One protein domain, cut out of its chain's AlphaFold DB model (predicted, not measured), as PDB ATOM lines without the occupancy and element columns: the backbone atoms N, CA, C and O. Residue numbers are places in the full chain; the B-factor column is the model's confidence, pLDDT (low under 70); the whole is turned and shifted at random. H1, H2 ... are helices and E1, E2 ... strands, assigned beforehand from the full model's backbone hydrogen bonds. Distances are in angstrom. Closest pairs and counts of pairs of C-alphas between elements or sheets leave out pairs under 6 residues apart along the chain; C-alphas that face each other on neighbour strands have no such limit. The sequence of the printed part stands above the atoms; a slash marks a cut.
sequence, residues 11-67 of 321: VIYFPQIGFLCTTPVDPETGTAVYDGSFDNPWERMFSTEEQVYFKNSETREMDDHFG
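What this domain is: This is residues 11 to 67 of the 321 residues of the protein "IdgA domain containing protein" of Pyrenophora tritici-repentis (UniProt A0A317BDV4). A small, strongly twisted sheet made of two hairpins side by side, E1 with E2 and E3 with E4, has a single helix, H1, over one face. The long loop of residues 25 to 42 runs from E2 to E3, and its Glu 28 lies at the opposite end of the longest axis from H1. The 57 printed residues hold four named strands and then one named helix, in a mixed class; the antiparallel sheet runs E1, E2, E4, E3. The whole is compact, with a radius of gyration of the C-alphas of 11.6 A, and flat, spanning 37 by 27 by 13 A.

How they stand to each other: The inner strands E2, residues 18 to 24, and E4, residues 51 to 55, are antiparallel at 139 degrees; N 21 and O 54 are 2.9 A apart, within hydrogen-bond range. Edge strand E1, residues 11 to 14, forms a hairpin with E2 at 129 degrees, with N 20 and O 12 at 2.8 A. The pairing is staggered: E2 pairs with E1 over residues 18 to 21 and with E4 over 21 to 24. Edge strand E3, residues 43 to 47, forms a hairpin with E4 at 152 degrees, with N 43 and O 55 at 2.8 A. H1, residues 57 to 66, is on the sheet over E2, at a height of 8.0 A, only just slantwise at 31 degrees on the local plane. Their closest C-alphas, Phe 19 and Thr 59, are 5.4 A apart. In H1 every O i to N i+4 pair is within hydrogen-bond range.

Where its parts are: E2 is 19.1 A long, H1 14.2 A, E4 13.6 A, E3 11.8 A and E1 10.2 A. C-alpha 11 begins E1 at (-26.402, -43.905, 17.601); C-alpha 66 ends H1 at (-35.779, -54.105, 19.066).

The domain as a whole: The C-alphas of Glu 28 and His 65 are the farthest apart, 37.5 A. The printed part has no cut; the link E2 to E3 is long, 18 residues. Mean pLDDT of the printed part is 79.1, with residues 27 to 32, 35 and 38 to 39 under 70.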
ATOM      1  N   VAL A  11     -25.633 -42.941  16.812       81.50
ATOM      2  CA  VAL A  11     -26.402 -43.905  17.601       81.50
ATOM      3  C   VAL A  11     -25.630 -45.207  17.591       81.50
ATOM      4  O   VAL A  11     -25.266 -45.720  16.536       81.50
ATOM      5  N   ILE A  12     -25.371 -45.739  18.774       84.44
ATOM      6  CA  ILE A  12     -24.635 -46.984  18.948       84.44
ATOM      7  C   ILE A  12     -25.427 -47.922  19.842       84.44
ATOM      8  O   ILE A  12     -26.240 -47.484  20.649       84.44
ATOM      9  N   TYR A  13     -25.169 -49.212  19.715       82.44
ATOM     10  CA  TYR A  13     -25.814 -50.233  20.520       82.44
ATOM     11  C   TYR A  13     -24.783 -50.914  21.417       82.44
ATOM     12  O   TYR A  13     -23.742 -51.361  20.931       82.44
ATOM     13  N   PHE A  14     -25.081 -51.009  22.711       81.88
ATOM     14  CA  PHE A  14     -24.303 -51.794  23.664       81.88
ATOM     15  C   PHE A  14     -25.137 -52.973  24.180       81.88
ATOM     16  O   PHE A  14     -26.233 -52.743  24.698       81.88
ATOM     17  N   PRO A  15     -24.624 -54.217  24.118       74.06
ATOM     18  CA  PRO A  15     -25.286 -55.368  24.732       74.06
ATOM     19  C   PRO A  15     -25.600 -55.096  26.211       74.06
ATOM     20  O   PRO A  15     -24.794 -54.467  26.897       74.06
ATOM     21  N   GLN A  16     -26.759 -55.545  26.702       72.06
ATOM     22  CA  GLN A  16     -27.276 -55.311  28.067       72.06
ATOM     23  C   GLN A  16     -27.653 -53.856  28.435       72.06
ATOM     24  O   GLN A  16     -28.384 -53.663  29.404       72.06
ATOM     25  N   ILE A  17     -27.192 -52.837  27.696       81.44
ATOM     26  CA  ILE A  17     -27.489 -51.413  27.969       81.44
ATOM     27  C   ILE A  17     -28.510 -50.841  26.970       81.44
ATOM     28  O   ILE A  17     -29.352 -50.025  27.362       81.44
ATOM     29  N   GLY A  18     -28.465 -51.286  25.711       82.44
ATOM     30  CA  GLY A  18     -29.355 -50.853  24.634       82.44
ATOM     31  C   GLY A  18     -28.734 -49.825  23.684       82.44
ATOM     32  O   GLY A  18     -27.513 -49.639  23.637       82.44
ATOM     33  N   PHE A  19     -29.583 -49.161  22.907       87.00
ATOM     34  CA  PHE A  19     -29.224 -48.057  22.031       87.00
ATOM     35  C   PHE A  19     -28.908 -46.803  22.851       87.00
ATOM     36  O   PHE A  19     -29.626 -46.426  23.774       87.00
ATOM     37  N   LEU A  20     -27.813 -46.138  22.497       87.44
ATOM     38  CA  LEU A  20     -27.336 -44.912  23.120       87.44
ATOM     39  C   LEU A  20     -27.022 -43.885  22.042       87.44
ATOM     40  O   LEU A  20     -26.495 -44.208  20.977       87.44
ATOM     41  N   CYS A  21     -27.303 -42.631  22.358       86.56
ATOM     42  CA  CYS A  21     -26.899 -41.492  21.559       86.56
ATOM     43  C   CYS A  21     -25.560 -40.970  22.083       86.56
ATOM     44  O   CYS A  21     -25.423 -40.746  23.289       86.56
ATOM     45  N   THR A  22     -24.578 -40.768  21.206       84.88
ATOM     46  CA  THR A  22     -23.282 -40.208  21.594       84.88
ATOM     47  C   THR A  22     -23.146 -38.754  21.186       84.88
ATOM     48  O   THR A  22     -23.568 -38.339  20.103       84.88
ATOM     49  N   THR A  23     -22.522 -37.988  22.073       82.75
ATOM     50  CA  THR A  23     -22.178 -36.588  21.845       82.75
ATOM     51  C   THR A  23     -20.717 -36.372  22.232       82.75
ATOM     52  O   THR A  23     -20.309 -36.857  23.291       82.75
ATOM     53  N   PRO A  24     -19.902 -35.668  21.427       80.81
ATOM     54  CA  PRO A  24     -18.528 -35.356  21.813       80.81
ATOM     55  C   PRO A  24     -18.474 -34.526  23.105       80.81
ATOM     56  O   PRO A  24     -19.406 -33.776  23.420       80.81
ATOM     57  N   VAL A  25     -17.383 -34.678  23.856       79.50
ATOM     58  CA  VAL A  25     -17.057 -33.835  25.018       79.50
ATOM     59  C   VAL A  25     -16.419 -32.536  24.525       79.50
ATOM     60  O   VAL A  25     -15.572 -32.559  23.633       79.50
ATOM     61  N   ASP A  26     -16.818 -31.401  25.096       77.31
ATOM     62  CA  ASP A  26     -16.177 -30.113  24.841       77.31
ATOM     63  C   ASP A  26     -14.823 -30.039  25.586       77.31
ATOM     64  O   ASP A  26     -14.808 -30.159  26.820       77.31
ATOM     65  N   PRO A  27     -13.685 -29.847  24.886       67.38
ATOM     66  CA  PRO A  27     -12.353 -29.842  25.493       67.38
ATOM     67  C   PRO A  27     -12.134 -28.748  26.545       67.38
ATOM     68  O   PRO A  27     -11.269 -28.904  27.407       67.38
ATOM     69  N   GLU A  28     -12.878 -27.638  26.479       67.25
ATOM     70  CA  GLU A  28     -12.691 -26.498  27.388       67.25
ATOM     71  C   GLU A  28     -13.486 -26.636  28.693       67.25
ATOM     72  O   GLU A  28     -13.038 -26.184  29.749       67.25
ATOM     73  N   THR A  29     -14.656 -27.274  28.640       66.00
ATOM     74  CA  THR A  29     -15.587 -27.372  29.775       66.00
ATOM     75  C   THR A  29     -15.644 -28.767  30.396       66.00
ATOM     76  O   THR A  29     -16.127 -28.918  31.519       66.00
ATOM     77  N   GLY A  30     -15.154 -29.799  29.698       64.00
ATOM     78  CA  GLY A  30     -15.234 -31.200  30.132       64.00
ATOM     79  C   GLY A  30     -16.669 -31.741  30.194       64.00
ATOM     80  O   GLY A  30     -16.909 -32.818  30.744       64.00
ATOM     81  N   THR A  31     -17.633 -30.993  29.652       66.81
ATOM     82  CA  THR A  31     -19.054 -31.349  29.610       66.81
ATOM     83  C   THR A  31     -19.486 -31.707  28.193       66.81
ATOM     84  O   THR A  31     -18.792 -31.408  27.224       66.81
ATOM     85  N   ALA A  32     -20.609 -32.412  28.059       69.75
ATOM     86  CA  ALA A  32     -21.123 -32.770  26.742       69.75
ATOM     87  C   ALA A  32     -21.461 -31.506  25.945       69.75
ATOM     88  O   ALA A  32     -22.096 -30.596  26.472       69.75
ATOM     89  N   VAL A  33     -21.101 -31.492  24.658       72.56
ATOM     90  CA  VAL A  33     -21.417 -30.378  23.745       72.56
ATOM     91  C   VAL A  33     -22.942 -30.180  23.617       72.56
ATOM     92  O   VAL A  33     -23.411 -29.091  23.287       72.56
ATOM     93  N   TYR A  34     -23.731 -31.228  23.892       74.62
ATOM     94  CA  TYR A  34     -25.191 -31.173  23.970       74.62
ATOM     95  C   TYR A  34     -25.758 -32.308  24.841       74.62
ATOM     96  O   TYR A  34     -25.361 -33.466  24.685       74.62
ATOM     97  N   ASP A  35     -26.705 -31.977  25.719       68.88
ATOM     98  CA  ASP A  35     -27.346 -32.869  26.701       68.88
ATOM     99  C   ASP A  35     -28.890 -32.879  26.616       68.88
ATOM    100  O   ASP A  35     -29.573 -33.402  27.496       68.88
ATOM    101  N   GLY A  36     -29.459 -32.344  25.532       71.00
ATOM    102  CA  GLY A  36     -30.906 -32.288  25.306       71.00
ATOM    103  C   GLY A  36     -31.454 -30.863  25.240       71.00
ATOM    104  O   GLY A  36     -30.728 -29.872  25.269       71.00
ATOM    105  N   SER A  37     -32.771 -30.743  25.060       70.81
ATOM    106  CA  SER A  37     -33.461 -29.448  25.174       70.81
ATOM    107  C   SER A  37     -34.003 -29.305  26.595       70.81
ATOM    108  O   SER A  37     -34.295 -30.313  27.228       70.81
ATOM    109  N   PHE A  38     -34.208 -28.077  27.083       61.81
ATOM    110  CA  PHE A  38     -34.738 -27.833  28.439       61.81
ATOM    111  C   PHE A  38     -36.067 -28.564  28.722       61.81
ATOM    112  O   PHE A  38     -36.311 -28.973  29.853       61.81
ATOM    113  N   ASP A  39     -36.888 -28.773  27.687       63.47
ATOM    114  CA  ASP A  39     -38.175 -29.475  27.773       63.47
ATOM    115  C   ASP A  39     -38.063 -31.012  27.664       63.47
ATOM    116  O   ASP A  39     -39.029 -31.719  27.944       63.47
ATOM    117  N   ASN A  40     -36.909 -31.551  27.250       71.19
ATOM    118  CA  ASN A  40     -36.658 -32.993  27.150       71.19
ATOM    119  C   ASN A  40     -35.158 -33.291  27.381       71.19
ATOM    120  O   ASN A  40     -34.396 -33.404  26.407       71.19
ATOM    121  N   PRO A  41     -34.710 -33.337  28.652       78.12
ATOM    122  CA  PRO A  41     -33.314 -33.591  28.989       78.12
ATOM    123  C   PRO A  41     -32.944 -35.043  28.675       78.12
ATOM    124  O   PRO A  41     -33.711 -35.965  28.955       78.12
ATOM    125  N   TRP A  42     -31.763 -35.258  28.096       84.19
ATOM    126  CA  TRP A  42     -31.265 -36.605  27.841       84.19
ATOM    127  C   TRP A  42     -30.630 -37.183  29.107       84.19
ATOM    128  O   TRP A  42     -29.876 -36.516  29.815       84.19
ATOM    129  N   GLU A  43     -30.921 -38.445  29.403       83.62
ATOM    130  CA  GLU A  43     -30.372 -39.126  30.569       83.62
ATOM    131  C   GLU A  43     -28.943 -39.585  30.276       83.62
ATOM    132  O   GLU A  43     -28.701 -40.375  29.364       83.62
ATOM    133  N   ARG A  44     -27.970 -39.096  31.046       83.75
ATOM    134  CA  ARG A  44     -26.570 -39.501  30.904       83.75
ATOM    135  C   ARG A  44     -26.344 -40.878  31.527       83.75
ATOM    136  O   ARG A  44     -26.555 -41.044  32.724       83.75
ATOM    137  N   MET A  45     -25.818 -41.816  30.741       85.38
ATOM    138  CA  MET A  45     -25.494 -43.171  31.202       85.38
ATOM    139  C   MET A  45     -24.041 -43.271  31.675       85.38
ATOM    140  O   MET A  45     -23.772 -43.625  32.818       85.38
ATOM    141  N   PHE A  46     -23.092 -42.935  30.799       84.88
ATOM    142  CA  PHE A  46     -21.659 -42.911  31.104       84.88
ATOM    143  C   PHE A  46     -20.920 -41.968  30.144       84.88
ATOM    144  O   PHE A  46     -21.506 -41.402  29.224       84.88
ATOM    145  N   SER A  47     -19.628 -41.748  30.374       83.88
ATOM    146  CA  SER A  47     -18.773 -40.923  29.512       83.88
ATOM    147  C   SER A  47     -17.377 -41.510  29.414       83.88
ATOM    148  O   SER A  47     -16.857 -42.020  30.405       83.88
ATOM    149  N   THR A  48     -16.767 -41.377  28.244       83.81
ATOM    150  CA  THR A  48     -15.338 -41.584  28.008       83.81
ATOM    151  C   THR A  48     -14.630 -40.230  27.903       83.81
ATOM    152  O   THR A  48     -15.268 -39.183  28.003       83.81
ATOM    153  N   GLU A  49     -13.309 -40.238  27.711       78.75
ATOM    154  CA  GLU A  49     -12.510 -39.011  27.538       78.75
ATOM    155  C   GLU A  49     -12.909 -38.211  26.284       78.75
ATOM    156  O   GLU A  49     -12.748 -36.996  26.254       78.75
ATOM    157  N   GLU A  50     -13.479 -38.876  25.272       79.12
ATOM    158  CA  GLU A  50     -13.823 -38.262  23.983       79.12
ATOM    159  C   GLU A  50     -15.336 -38.051  23.780       79.12
ATOM    160  O   GLU A  50     -15.740 -37.132  23.062       79.12
ATOM    161  N   GLN A  51     -16.197 -38.889  24.380       84.81
ATOM    162  CA  GLN A  51     -17.644 -38.897  24.113       84.81
ATOM    163  C   GLN A  51     -18.486 -39.151  25.370       84.81
ATOM    164  O   GLN A  51     -18.098 -39.888  26.276       84.81
ATOM    165  N   VAL A  52     -19.688 -38.581  25.404       82.81
ATOM    166  CA  VAL A  52     -20.709 -38.828  26.429       82.81
ATOM    167  C   VAL A  52     -21.868 -39.606  25.821       82.81
ATOM    168  O   VAL A  52     -22.293 -39.324  24.702       82.81
ATOM    169  N   TYR A  53     -22.366 -40.586  26.570       87.31
ATOM    170  CA  TYR A  53     -23.377 -41.539  26.133       87.31
ATOM    171  C   TYR A  53     -24.690 -41.267  26.860       87.31
ATOM    172  O   TYR A  53     -24.741 -41.254  28.097       87.31
ATOM    173  N   PHE A  54     -25.755 -41.073  26.090       86.31
ATOM    174  CA  PHE A  54     -27.059 -40.648  26.580       86.31
ATOM    175  C   PHE A  54     -28.188 -41.584  26.139       86.31
ATOM    176  O   PHE A  54     -28.143 -42.142  25.042       86.31
ATOM    177  N   LYS A  55     -29.240 -41.675  26.961       87.00
ATOM    178  CA  LYS A  55     -30.565 -42.161  26.567       87.00
ATOM    179  C   LYS A  55     -31.524 -40.992  26.379       87.00
ATOM    180  O   LYS A  55     -31.676 -40.131  27.242       87.00
ATOM    181  N   ASN A  56     -32.199 -40.992  25.245       86.31
ATOM    182  CA  ASN A  56     -33.271 -40.068  24.888       86.31
ATOM    183  C   ASN A  56     -34.567 -40.855  24.606       86.31
ATOM    184  O   ASN A  56     -34.566 -42.085  24.651       86.31
ATOM    185  N   SER A  57     -35.680 -40.160  24.346       84.31
ATOM    186  CA  SER A  57     -36.965 -40.813  24.043       84.31
ATOM    187  C   SER A  57     -36.850 -41.801  22.881       84.31
ATOM    188  O   SER A  57     -37.261 -42.944  23.015       84.31
ATOM    189  N   GLU A  58     -36.191 -41.391  21.796       83.00
ATOM    190  CA  GLU A  58     -36.051 -42.198  20.579       83.00
ATOM    191  C   GLU A  58     -35.252 -43.489  20.819       83.00
ATOM    192  O   GLU A  58     -35.629 -44.557  20.356       83.00
ATOM    193  N   THR A  59     -34.152 -43.419  21.574       83.88
ATOM    194  CA  THR A  59     -33.316 -44.595  21.892       83.88
ATOM    195  C   THR A  59     -34.016 -45.558  22.844       83.88
ATOM    196  O   THR A  59     -33.850 -46.764  22.697       83.88
ATOM    197  N   ARG A  60     -34.854 -45.058  23.763       84.00
ATOM    198  CA  ARG A  60     -35.723 -45.910  24.588       84.00
ATOM    199  C   ARG A  60     -36.821 -46.578  23.762       84.00
ATOM    200  O   ARG A  60     -37.065 -47.760  23.947       84.00
ATOM    201  N   GLU A  61     -37.427 -45.865  22.814       85.12
ATOM    202  CA  GLU A  61     -38.383 -46.467  21.876       85.12
ATOM    203  C   GLU A  61     -37.720 -47.539  20.998       85.12
ATOM    204  O   GLU A  61     -38.313 -48.586  20.741       85.12
ATOM    205  N   MET A  62     -36.471 -47.321  20.575       81.06
ATOM    206  CA  MET A  62     -35.689 -48.332  19.858       81.06
ATOM    207  C   MET A  62     -35.369 -49.549  20.735       81.06
ATOM    208  O   MET A  62     -35.467 -50.672  20.246       81.06
ATOM    209  N   ASP A  63     -35.025 -49.352  22.007       83.69
ATOM    210  CA  ASP A  63     -34.829 -50.450  22.961       83.69
ATOM    211  C   ASP A  63     -36.114 -51.256  23.173       83.69
ATOM    212  O   ASP A  63     -36.072 -52.483  23.161       83.69
ATOM    213  N   ASP A  64     -37.257 -50.584  23.308       82.94
ATOM    214  CA  ASP A  64     -38.556 -51.241  23.474       82.94
ATOM    215  C   ASP A  64     -38.978 -51.999  22.204       82.94
ATOM    216  O   ASP A  64     -39.604 -53.058  22.284       82.94
ATOM    217  N   HIS A  65     -38.633 -51.477  21.020       83.12
ATOM    218  CA  HIS A  65     -38.985 -52.093  19.742       83.12
ATOM    219  C   HIS A  65     -38.082 -53.273  19.367       83.12
ATOM    220  O   HIS A  65     -38.574 -54.302  18.901       83.12
ATOM    221  N   PHE A  66     -36.766 -53.124  19.526       77.94
ATOM    222  CA  PHE A  66     -35.779 -54.105  19.066       77.94
ATOM    223  C   PHE A  66     -35.261 -55.020  20.185       77.94
ATOM    224  O   PHE A  66     -34.822 -56.133  19.895       77.94
ATOM    225  N   GLY A  67     -35.332 -54.595  21.449       78.62
ATOM    226  CA  GLY A  67     -34.849 -55.360  22.597       78.62
ATOM    227  C   GLY A  67     -33.344 -55.645  22.561       78.62
ATOM    228  O   GLY A  67     -32.555 -54.936  21.930       78.62
TER     229      GLY A  67